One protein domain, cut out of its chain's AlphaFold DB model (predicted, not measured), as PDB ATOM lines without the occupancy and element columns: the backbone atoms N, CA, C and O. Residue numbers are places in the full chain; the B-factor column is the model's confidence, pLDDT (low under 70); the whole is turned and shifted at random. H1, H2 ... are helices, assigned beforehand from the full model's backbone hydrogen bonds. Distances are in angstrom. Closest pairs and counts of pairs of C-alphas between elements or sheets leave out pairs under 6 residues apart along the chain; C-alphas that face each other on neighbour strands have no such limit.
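Overview. This is residues 13 to 75 and 102 to 124 of the 186 residues of an uncharacterized protein of Gemmatimonadetes bacterium (UniProt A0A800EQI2). Three long helices, H2, H3 and H4, stand side by side in a row with H3 in the middle, while short H1 sits by the first turn of H2. The printed part has 86 residues with four named helices, H1, H2, H3 and H4 in chain order, which hold 72 of them, and no named strand; its class is all helix. The whole is loose, with a radius of gyration of the C-alphas of 15.2 A, and elongated, spanning 44 by 27 by 18 A.

Along the chain. H1, residues 13 to 17, begins at C-alpha 13 (71.404, 63.445, 75.015). H2, residues 20 to 41, and H3, residues 50 to 71, each measure 31.1 A. H4, residues 102 to 124, measures 31.8 A and ends at C-alpha 124 (105.799, 80.641, 94.483).

Arrangement. H1 is close to H2 but not clearly touching; the closest C-alphas, of Leu 15 and Phe 21, are 6.4 A apart. H2 and H3, a hairpin, touch at a shallow tilt of 17 degrees, opposite ways; their closest C-alphas, of Ala 31 and Ala 58, are 6.2 A apart. H3 has a kink of 27 degrees near residue 63. H3 and H4 touch at 13 degrees, a shallow tilt, opposite ways, closest at C-alphas 60 and 112, 5.9 A. H2 and H4 are apart. In H1, H2 and H4 every O i to N i+4 pair is within hydrogen-bond range; in H3, 16 of 18.

Size, cuts and confidence. Residues 76 to 101 are cut out, a gap of 19.6 A between C-alphas 75 and 102. Residues 44 to 49 stand free. Mean pLDDT of the printed part is 75.5; 30 residues are under 70, among them 13 to 21.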
ATOM      1  N   ALA A  13      72.804  63.613  74.635       65.31
ATOM      2  CA  ALA A  13      71.404  63.445  75.015       65.31
ATOM      3  C   ALA A  13      71.254  62.975  76.473       65.31
ATOM      4  O   ALA A  13      70.408  63.505  77.190       65.31
ATOM      5  N   GLU A  14      72.112  62.064  76.942       59.94
ATOM      6  CA  GLU A  14      72.124  61.578  78.327       59.94
ATOM      7  C   GLU A  14      72.532  62.684  79.318       59.94
ATOM      8  O   GLU A  14      71.893  62.860  80.358       59.94
ATOM      9  N   LEU A  15      73.538  63.499  78.973       60.38
ATOM     10  CA  LEU A  15      73.962  64.665  79.762       60.38
ATOM     11  C   LEU A  15      72.883  65.755  79.818       60.38
ATOM     12  O   LEU A  15      72.688  66.399  80.853       60.38
ATOM     13  N   ARG A  16      72.151  65.951  78.716       57.94
ATOM     14  CA  ARG A  16      71.035  66.900  78.623       57.94
ATOM     15  C   ARG A  16      69.815  66.430  79.418       57.94
ATOM     16  O   ARG A  16      69.131  67.256  80.016       57.94
ATOM     17  N   ARG A  17      69.569  65.118  79.461       61.41
ATOM     18  CA  ARG A  17      68.448  64.484  80.170       61.41
ATOM     19  C   ARG A  17      68.594  64.526  81.697       61.41
ATOM     20  O   ARG A  17      67.586  64.537  82.388       61.41
ATOM     21  N   ARG A  18      69.823  64.613  82.221       58.69
ATOM     22  CA  ARG A  18      70.117  64.715  83.668       58.69
ATOM     23  C   ARG A  18      70.273  66.143  84.211       58.69
ATOM     24  O   ARG A  18      70.764  66.309  85.318       58.69
ATOM     25  N   HIS A  19      69.906  67.186  83.463       63.44
ATOM     26  CA  HIS A  19      69.997  68.603  83.882       63.44
ATOM     27  C   HIS A  19      71.391  69.127  84.309       63.44
ATOM     28  O   HIS A  19      71.531  70.329  84.538       63.44
ATOM     29  N   VAL A  20      72.441  68.298  84.319       64.44
ATOM     30  CA  VAL A  20      73.832  68.671  84.645       64.44
ATOM     31  C   VAL A  20      74.337  69.793  83.736       64.44
ATOM     32  O   VAL A  20      75.016  70.714  84.188       64.44
ATOM     33  N   PHE A  21      73.917  69.787  82.467       68.94
ATOM     34  CA  PHE A  21      74.245  70.848  81.515       68.94
ATOM     35  C   PHE A  21      73.732  72.227  81.966       68.94
ATOM     36  O   PHE A  21      74.391  73.233  81.729       68.94
ATOM     37  N   ARG A  22      72.590  72.293  82.669       74.62
ATOM     38  CA  ARG A  22      72.042  73.558  83.183       74.62
ATOM     39  C   ARG A  22      72.921  74.138  84.285       74.62
ATOM     40  O   ARG A  22      73.127  75.346  84.314       74.62
ATOM     41  N   VAL A  23      73.450  73.287  85.162       76.56
ATOM     42  CA  VAL A  23      74.349  73.723  86.240       76.56
ATOM     43  C   VAL A  23      75.713  74.112  85.684       76.56
ATOM     44  O   VAL A  23      76.241  75.149  86.068       76.56
ATOM     45  N   ALA A  24      76.244  73.354  84.721       80.00
ATOM     46  CA  ALA A  24      77.499  73.689  84.052       80.00
ATOM     47  C   ALA A  24      77.421  75.054  83.346       80.00
ATOM     48  O   ALA A  24      78.297  75.895  83.526       80.00
ATOM     49  N   VAL A  25      76.342  75.296  82.594       82.50
ATOM     50  CA  VAL A  25      76.104  76.574  81.905       82.50
ATOM     51  C   VAL A  25      75.850  77.708  82.901       82.50
ATOM     52  O   VAL A  25      76.398  78.793  82.732       82.50
ATOM     53  N   GLY A  26      75.064  77.470  83.957       85.50
ATOM     54  CA  GLY A  26      74.823  78.461  85.007       85.50
ATOM     55  C   GLY A  26      76.105  78.859  85.738       85.50
ATOM     56  O   GLY A  26      76.360  80.043  85.933       85.50
ATOM     57  N   TYR A  27      76.954  77.883  86.065       84.50
ATOM     58  CA  TYR A  27      78.269  78.141  86.641       84.50
ATOM     59  C   TYR A  27      79.163  78.919  85.678       84.50
ATOM     60  O   TYR A  27      79.769  79.902  86.088       84.50
ATOM     61  N   ALA A  28      79.211  78.529  84.400       87.81
ATOM     62  CA  ALA A  28      79.991  79.241  83.392       87.81
ATOM     63  C   ALA A  28      79.554  80.708  83.263       87.81
ATOM     64  O   ALA A  28      80.407  81.586  83.193       87.81
ATOM     65  N   ALA A  29      78.248  80.989  83.301       91.12
ATOM     66  CA  ALA A  29      77.730  82.355  83.276       91.12
ATOM     67  C   ALA A  29      78.161  83.164  84.513       91.12
ATOM     68  O   ALA A  29      78.619  84.296  84.376       91.12
ATOM     69  N   VAL A  30      78.064  82.585  85.715       90.75
ATOM     70  CA  VAL A  30      78.500  83.250  86.956       90.75
ATOM     71  C   VAL A  30      80.011  83.476  86.958       90.75
ATOM     72  O   VAL A  30      80.459  84.586  87.233       90.75
ATOM     73  N   ALA A  31      80.798  82.455  86.608       89.75
ATOM     74  CA  ALA A  31      82.251  82.551  86.511       89.75
ATOM     75  C   ALA A  31      82.668  83.617  85.490       89.75
ATOM     76  O   ALA A  31      83.548  84.419  85.778       89.75
ATOM     77  N   PHE A  32      81.991  83.682  84.342       92.94
ATOM     78  CA  PHE A  32      82.223  84.713  83.335       92.94
ATOM     79  C   PHE A  32      81.992  86.122  83.894       92.94
ATOM     80  O   PHE A  32      82.854  86.982  83.751       92.94
ATOM     81  N   VAL A  33      80.877  86.355  84.595       94.38
ATOM     82  CA  VAL A  33      80.591  87.658  85.223       94.38
ATOM     83  C   VAL A  33      81.633  88.012  86.287       94.38
ATOM     84  O   VAL A  33      82.091  89.151  86.335       94.38
ATOM     85  N   VAL A  34      82.034  87.051  87.123       91.50
ATOM     86  CA  VAL A  34      83.066  87.254  88.153       91.50
ATOM     87  C   VAL A  34      84.412  87.604  87.525       91.50
ATOM     88  O   VAL A  34      85.075  88.523  88.000       91.50
ATOM     89  N   LEU A  35      84.805  86.914  86.451       91.12
ATOM     90  CA  LEU A  35      86.037  87.206  85.721       91.12
ATOM     91  C   LEU A  35      85.986  88.586  85.073       91.12
ATOM     92  O   LEU A  35      86.915  89.364  85.254       91.12
ATOM     93  N   GLN A  36      84.876  88.928  84.419       93.62
ATOM     94  CA  GLN A  36      84.706  90.236  83.796       93.62
ATOM     95  C   GLN A  36      84.773  91.368  84.826       93.62
ATOM     96  O   GLN A  36      85.403  92.397  84.593       93.62
ATOM     97  N   LEU A  37      84.141  91.177  85.986       91.12
ATOM     98  CA  LEU A  37      84.212  92.130  87.085       91.12
ATOM     99  C   LEU A  37      85.631  92.203  87.659       91.12
ATOM    100  O   LEU A  37      86.111  93.291  87.957       91.12
ATOM    101  N   GLY A  38      86.319  91.066  87.768       87.81
ATOM    102  CA  GLY A  38      87.711  90.990  88.197       87.81
ATOM    103  C   GLY A  38      88.655  91.754  87.272       87.81
ATOM    104  O   GLY A  38      89.493  92.504  87.756       87.81
ATOM    105  N   GLU A  39      88.487  91.644  85.956       89.38
ATOM    106  CA  GLU A  39      89.269  92.402  84.968       89.38
ATOM    107  C   GLU A  39      89.102  93.918  85.113       89.38
ATOM    108  O   GLU A  39      90.033  94.666  84.834       89.38
ATOM    109  N   ILE A  40      87.940  94.384  85.573       89.12
ATOM    110  CA  ILE A  40      87.667  95.812  85.775       89.12
ATOM    111  C   ILE A  40      88.178  96.276  87.144       89.12
ATOM    112  O   ILE A  40      88.778  97.342  87.271       89.12
ATOM    113  N   VAL A  41      87.917  95.485  88.184       89.25
ATOM    114  CA  VAL A  41      88.111  95.882  89.582       89.25
ATOM    115  C   VAL A  41      89.536  95.609  90.056       89.25
ATOM    116  O   VAL A  41      90.117  96.443  90.741       89.25
ATOM    117  N   LEU A  42      90.127  94.466  89.706       86.75
ATOM    118  CA  LEU A  42      91.434  94.059  90.238       86.75
ATOM    119  C   LEU A  42      92.588  94.969  89.790       86.75
ATOM    120  O   LEU A  42      93.415  95.291  90.646       86.75
ATOM    121  N   PRO A  43      92.649  95.459  88.533       83.06
ATOM    122  CA  PRO A  43      93.660  96.443  88.147       83.06
ATOM    123  C   PRO A  43      93.540  97.763  88.915       83.06
ATOM    124  O   PRO A  43      94.552  98.411  89.160       83.06
ATOM    125  N   ALA A  44      92.333  98.143  89.355       85.69
ATOM    126  CA  ALA A  44      92.125  99.354  90.152       85.69
ATOM    127  C   ALA A  44      92.767  99.274  91.550       85.69
ATOM    128  O   ALA A  44      93.036 100.305  92.162       85.69
ATOM    129  N   PHE A  45      93.036  98.062  92.046       82.62
ATOM    130  CA  PHE A  45      93.722  97.821  93.315       82.62
ATOM    131  C   PHE A  45      95.228  97.551  93.157       82.62
ATOM    132  O   PHE A  45      95.883  97.239  94.149       82.62
ATOM    133  N   SER A  46      95.784  97.644  91.938       75.38
ATOM    134  CA  SER A  46      97.192  97.331  91.625       75.38
ATOM    135  C   SER A  46      97.664  95.967  92.157       75.38
ATOM    136  O   SER A  46      98.832  95.786  92.497       75.38
ATOM    137  N   ALA A  47      96.753  94.994  92.263       73.94
ATOM    138  CA  ALA A  47      97.046  93.683  92.829       73.94
ATOM    139  C   ALA A  47      97.603  92.742  91.747       73.94
ATOM    140  O   ALA A  47      96.857  92.033  91.062       73.94
ATOM    141  N   GLU A  48      98.926  92.739  91.592       72.81
ATOM    142  CA  GLU A  48      99.644  91.821  90.704       72.81
ATOM    143  C   GLU A  48      99.336  90.360  91.095       72.81
ATOM    144  O   GLU A  48      99.515  89.945  92.238       72.81
ATOM    145  N   GLY A  49      98.791  89.576  90.158       75.94
ATOM    146  CA  GLY A  49      98.448  88.161  90.372       75.94
ATOM    147  C   GLY A  49      97.050  87.878  90.944       75.94
ATOM    148  O   GLY A  49      96.629  86.720  90.965       75.94
ATOM    149  N   ALA A  50      96.270  88.893  91.334       82.25
ATOM    150  CA  ALA A  50      94.922  88.667  91.867       82.25
ATOM    151  C   ALA A  50      93.959  88.077  90.822       82.25
ATOM    152  O   ALA A  50      93.188  87.171  91.135       82.25
ATOM    153  N   LEU A  51      94.034  88.530  89.563       82.88
ATOM    154  CA  LEU A  51      93.195  87.996  88.479       82.88
ATOM    155  C   LEU A  51      93.516  86.521  88.209       82.88
ATOM    156  O   LEU A  51      92.612  85.706  88.047       82.88
ATOM    157  N   GLN A  52      94.802  86.165  88.240       80.81
ATOM    158  CA  GLN A  52      95.258  84.785  88.095       80.81
ATOM    159  C   GLN A  52      94.698  83.896  89.213       80.81
ATOM    160  O   GLN A  52      94.219  82.797  88.942       80.81
ATOM    161  N   LEU A  53      94.685  84.391  90.452       79.44
ATOM    162  CA  LEU A  53      94.125  83.681  91.599       79.44
ATOM    163  C   LEU A  53      92.609  83.475  91.437       79.44
ATOM    164  O   LEU A  53      92.125  82.360  91.608       79.44
ATOM    165  N   VAL A  54      91.864  84.496  91.004       83.75
ATOM    166  CA  VAL A  54      90.422  84.374  90.718       83.75
ATOM    167  C   VAL A  54      90.142  83.329  89.631       83.75
ATOM    168  O   VAL A  54      89.256  82.492  89.807       83.75
ATOM    169  N   VAL A  55      90.918  83.320  88.543       84.88
ATOM    170  CA  VAL A  55      90.796  82.309  87.475       84.88
ATOM    171  C   VAL A  55      91.044  80.903  88.020       84.88
ATOM    172  O   VAL A  55      90.262  79.992  87.748       84.88
ATOM    173  N   VAL A  56      92.088  80.718  88.830       80.94
ATOM    174  CA  VAL A  56      92.402  79.422  89.446       80.94
ATOM    175  C   VAL A  56      91.253  78.949  90.335       80.94
ATOM    176  O   VAL A  56      90.819  77.805  90.207       80.94
ATOM    177  N   PHE A  57      90.703  79.822  91.179       81.12
ATOM    178  CA  PHE A  57      89.551  79.489  92.019       81.12
ATOM    179  C   PHE A  57      88.292  79.169  91.203       81.12
ATOM    180  O   PHE A  57      87.547  78.268  91.582       81.12
ATOM    181  N   ALA A  58      88.063  79.840  90.072       86.25
ATOM    182  CA  ALA A  58      86.950  79.524  89.176       86.25
ATOM    183  C   ALA A  58      87.118  78.143  88.512       86.25
ATOM    184  O   ALA A  58      86.174  77.362  88.418       86.25
ATOM    185  N   VAL A  59      88.333  77.784  88.094       84.88
ATOM    186  CA  VAL A  59      88.594  76.462  87.498       84.88
ATOM    187  C   VAL A  59      88.509  75.355  88.549       84.88
ATOM    188  O   VAL A  59      87.923  74.306  88.294       84.88
ATOM    189  N   LEU A  60      89.048  75.589  89.746       79.69
ATOM    190  CA  LEU A  60      89.019  74.644  90.864       79.69
ATOM    191  C   LEU A  60      87.628  74.503  91.495       79.69
ATOM    192  O   LEU A  60      87.258  73.419  91.942       79.69
ATOM    193  N   GLY A  61      86.828  75.568  91.501       79.81
ATOM    194  CA  GLY A  61      85.452  75.551  91.993       79.81
ATOM    195  C   GLY A  61      84.497  74.782  91.079       79.81
ATOM    196  O   GLY A  61      83.546  74.177  91.569       79.81
ATOM    197  N   PHE A  62      84.763  74.733  89.772       81.62
ATOM    198  CA  PHE A  62      83.931  74.015  88.804       81.62
ATOM    199  C   PHE A  62      83.709  72.522  89.130       81.62
ATOM    200  O   PHE A  62      82.546  72.114  89.216       81.62
ATOM    201  N   PRO A  63      84.743  71.681  89.352       79.75
ATOM    202  CA  PRO A  63      84.542  70.276  89.706       79.75
ATOM    203  C   PRO A  63      83.828  70.114  91.052       79.75
ATOM    204  O   PRO A  63      82.997  69.219  91.190       79.75
ATOM    205  N   VAL A  64      84.076  71.007  92.017       77.94
ATOM    206  CA  VAL A  64      83.368  71.009  93.308       77.94
ATOM    207  C   VAL A  64      81.874  71.246  93.093       77.94
ATOM    208  O   VAL A  64      81.052  70.475  93.584       77.94
ATOM    209  N   VAL A  65      81.512  72.263  92.307       75.44
ATOM    210  CA  VAL A  65      80.115  72.565  91.962       75.44
ATOM    211  C   VAL A  65      79.476  71.429  91.166       75.44
ATOM    212  O   VAL A  65      78.312  71.112  91.398       75.44
ATOM    213  N   MET A  66      80.224  70.767  90.283       76.25
ATOM    214  CA  MET A  66      79.732  69.617  89.522       76.25
ATOM    215  C   MET A  66      79.400  68.424  90.427       76.25
ATOM    216  O   MET A  66      78.354  67.795  90.269       76.25
ATOM    217  N   VAL A  67      80.262  68.134  91.405       71.75
ATOM    218  CA  VAL A  67      80.031  67.069  92.389       71.75
ATOM    219  C   VAL A  67      78.876  67.428  93.315       71.75
ATOM    220  O   VAL A  67      78.021  66.584  93.557       71.75
ATOM    221  N   LEU A  68      78.783  68.679  93.771       67.06
ATOM    222  CA  LEU A  68      77.644  69.161  94.560       67.06
ATOM    223  C   LEU A  68      76.330  69.020  93.783       67.06
ATOM    224  O   LEU A  68      75.360  68.496  94.316       67.06
ATOM    225  N   ALA A  69      76.301  69.415  92.510       71.31
ATOM    226  CA  ALA A  69      75.124  69.283  91.654       71.31
ATOM    227  C   ALA A  69      74.685  67.826  91.457       71.31
ATOM    228  O   ALA A  69      73.498  67.549  91.291       71.31
ATOM    229  N   TRP A  70      75.650  66.907  91.479       68.50
ATOM    230  CA  TRP A  70      75.415  65.474  91.389       68.50
ATOM    231  C   TRP A  70      74.961  64.865  92.724       68.50
ATOM    232  O   TRP A  70      74.061  64.033  92.741       68.50
ATOM    233  N   VAL A  71      75.533  65.304  93.851       64.94
ATOM    234  CA  VAL A  71      75.177  64.849  95.208       64.94
ATOM    235  C   VAL A  71      73.793  65.339  95.629       64.94
ATOM    236  O   VAL A  71      73.040  64.576  96.228       64.94
ATOM    237  N   PHE A  72      73.460  66.592  95.319       58.59
ATOM    238  CA  PHE A  72      72.180  67.211  95.669       58.59
ATOM    239  C   PHE A  72      71.051  66.913  94.677       58.59
ATOM    240  O   PHE A  72      69.975  67.482  94.824       58.59
ATOM    241  N   ASP A  73      71.290  66.046  93.686       61.44
ATOM    242  CA  ASP A  73      70.300  65.555  92.719       61.44
ATOM    243  C   ASP A  73      69.346  66.667  92.235       61.44
ATOM    244  O   ASP A  73      68.135  66.653  92.461       61.44
ATOM    245  N   VAL A  74      69.934  67.710  91.631       55.97
ATOM    246  CA  VAL A  74      69.343  69.056  91.459       55.97
ATOM    247  C   VAL A  74      68.058  69.108  90.597       55.97
ATOM    248  O   VAL A  74      67.525  70.185  90.338       55.97
ATOM    249  N   THR A  75      67.475  67.985  90.177       57.22
ATOM    250  CA  THR A  75      66.092  67.900  89.673       57.22
ATOM    251  C   THR A  75      65.609  66.443  89.708       57.22
ATOM    252  O   THR A  75      65.815  65.729  88.735       57.22
ATOM    253  N   LEU A 102      79.569  61.884 100.940       60.44
ATOM    254  CA  LEU A 102      80.565  62.613 101.736       60.44
ATOM    255  C   LEU A 102      81.990  62.222 101.348       60.44
ATOM    256  O   LEU A 102      82.827  63.107 101.226       60.44
ATOM    257  N   ALA A 103      82.252  60.938 101.089       62.62
ATOM    258  CA  ALA A 103      83.555  60.473 100.621       62.62
ATOM    259  C   ALA A 103      83.936  61.101  99.271       62.62
ATOM    260  O   ALA A 103      85.067  61.538  99.096       62.62
ATOM    261  N   LEU A 104      82.999  61.218  98.326       64.06
ATOM    262  CA  LEU A 104      83.259  61.915  97.064       64.06
ATOM    263  C   LEU A 104      83.477  63.415  97.272       64.06
ATOM    264  O   LEU A 104      84.381  63.978  96.660       64.06
ATOM    265  N   LEU A 105      82.719  64.067  98.155       64.69
ATOM    266  CA  LEU A 105      82.903  65.488  98.463       64.69
ATOM    267  C   LEU A 105      84.272  65.757  99.105       64.69
ATOM    268  O   LEU A 105      84.976  66.666  98.673       64.69
ATOM    269  N   THR A 106      84.682  64.941 100.080       65.69
ATOM    270  CA  THR A 106      85.986  65.068 100.743       65.69
ATOM    271  C   THR A 106      87.134  64.715  99.807       65.69
ATOM    272  O   THR A 106      88.124  65.437  99.797       65.69
ATOM    273  N   VAL A 107      86.997  63.687  98.964       70.19
ATOM    274  CA  VAL A 107      87.989  63.345  97.930       70.19
ATOM    275  C   VAL A 107      88.109  64.467  96.904       70.19
ATOM    276  O   VAL A 107      89.222  64.846  96.554       70.19
ATOM    277  N   THR A 108      87.001  65.060  96.459       65.38
ATOM    278  CA  THR A 108      87.037  66.183  95.509       65.38
ATOM    279  C   THR A 108      87.673  67.408  96.156       65.38
ATOM    280  O   THR A 108      88.539  68.029  95.552       65.38
ATOM    281  N   LEU A 109      87.324  67.714  97.407       72.00
ATOM    282  CA  LEU A 109      87.909  68.822  98.161       72.00
ATOM    283  C   LEU A 109      89.409  68.613  98.424       72.00
ATOM    284  O   LEU A 109      90.184  69.554  98.287       72.00
ATOM    285  N   LEU A 110      89.836  67.381  98.722       69.94
ATOM    286  CA  LEU A 110      91.247  67.004  98.864       69.94
ATOM    287  C   LEU A 110      91.999  67.064  97.533       69.94
ATOM    288  O   LEU A 110      93.144  67.496  97.504       69.94
ATOM    289  N   THR A 111      91.368  66.671  96.428       69.94
ATOM    290  CA  THR A 111      92.001  66.695  95.100       69.94
ATOM    291  C   THR A 111      92.143  68.132  94.603       69.94
ATOM    292  O   THR A 111      93.215  68.540  94.174       69.94
ATOM    293  N   VAL A 112      91.086  68.935  94.723       68.81
ATOM    294  CA  VAL A 112      91.064  70.352  94.341       68.81
ATOM    295  C   VAL A 112      91.969  71.178  95.258       68.81
ATOM    296  O   VAL A 112      92.757  71.987  94.776       68.81
ATOM    297  N   GLY A 113      91.916  70.938  96.570       71.94
ATOM    298  CA  GLY A 113      92.785  71.585  97.552       71.94
ATOM    299  C   GLY A 113      94.245  71.155  97.430       71.94
ATOM    300  O   GLY A 113      95.135  71.984  97.608       71.94
ATOM    301  N   GLY A 114      94.498  69.896  97.067       74.94
ATOM    302  CA  GLY A 114      95.828  69.341  96.831       74.94
ATOM    303  C   GLY A 114      96.463  69.877  95.552       74.94
ATOM    304  O   GLY A 114      97.584  70.368  95.602       74.94
ATOM    305  N   VAL A 115      95.743  69.861  94.427       71.62
ATOM    306  CA  VAL A 115      96.219  70.417  93.148       71.62
ATOM    307  C   VAL A 115      96.335  71.936  93.228       71.62
ATOM    308  O   VAL A 115      97.328  72.488  92.767       71.62
ATOM    309  N   GLY A 116      95.377  72.614  93.865       69.50
ATOM    310  CA  GLY A 116      95.432  74.055  94.107       69.50
ATOM    311  C   GLY A 116      96.595  74.454  95.011       69.50
ATOM    312  O   GLY A 116      97.381  75.317  94.636       69.50
ATOM    313  N   SER A 117      96.774  73.786  96.157       67.94
ATOM    314  CA  SER A 117      97.926  74.031  97.040       67.94
ATOM    315  C   SER A 117      99.244  73.707  96.352       67.94
ATOM    316  O   SER A 117     100.168  74.508  96.417       67.94
ATOM    317  N   TRP A 118      99.342  72.568  95.661       76.12
ATOM    318  CA  TRP A 118     100.550  72.196  94.930       76.12
ATOM    319  C   TRP A 118     100.875  73.223  93.847       76.12
ATOM    320  O   TRP A 118     102.028  73.619  93.721       76.12
ATOM    321  N   TRP A 119      99.867  73.731  93.134       75.38
ATOM    322  CA  TRP A 119     100.072  74.733  92.100       75.38
ATOM    323  C   TRP A 119     100.450  76.103  92.678       75.38
ATOM    324  O   TRP A 119     101.414  76.676  92.189       75.38
ATOM    325  N   ILE A 120      99.808  76.583  93.756       75.19
ATOM    326  CA  ILE A 120     100.186  77.832  94.454       75.19
ATOM    327  C   ILE A 120     101.599  77.741  95.049       75.19
ATOM    328  O   ILE A 120     102.407  78.657  94.891       75.19
ATOM    329  N   LEU A 121     101.938  76.633  95.716       72.94
ATOM    330  CA  LEU A 121     103.295  76.441  96.224       72.94
ATOM    331  C   LEU A 121     104.284  76.340  95.060       72.94
ATOM    332  O   LEU A 121     105.384  76.883  95.159       72.94
ATOM    333  N   SER A 122     103.917  75.685  93.954       68.12
ATOM    334  CA  SER A 122     104.762  75.607  92.761       68.12
ATOM    335  C   SER A 122     104.883  76.947  92.044       68.12
ATOM    336  O   SER A 122     105.941  77.223  91.512       68.12
ATOM    337  N   SER A 123     103.872  77.822  92.060       68.44
ATOM    338  CA  SER A 123     103.951  79.149  91.450       68.44
ATOM    339  C   SER A 123     104.828  80.080  92.277       68.44
ATOM    340  O   SER A 123     105.540  80.885  91.700       68.44
ATOM    341  N   VAL A 124     104.850  79.931  93.606       62.09
ATOM    342  CA  VAL A 124     105.799  80.641  94.483       62.09
ATOM    343  C   VAL A 124     107.225  80.105  94.307       62.09
ATOM    344  O   VAL A 124     108.165  80.887  94.221       62.09
TER     345      VAL A 124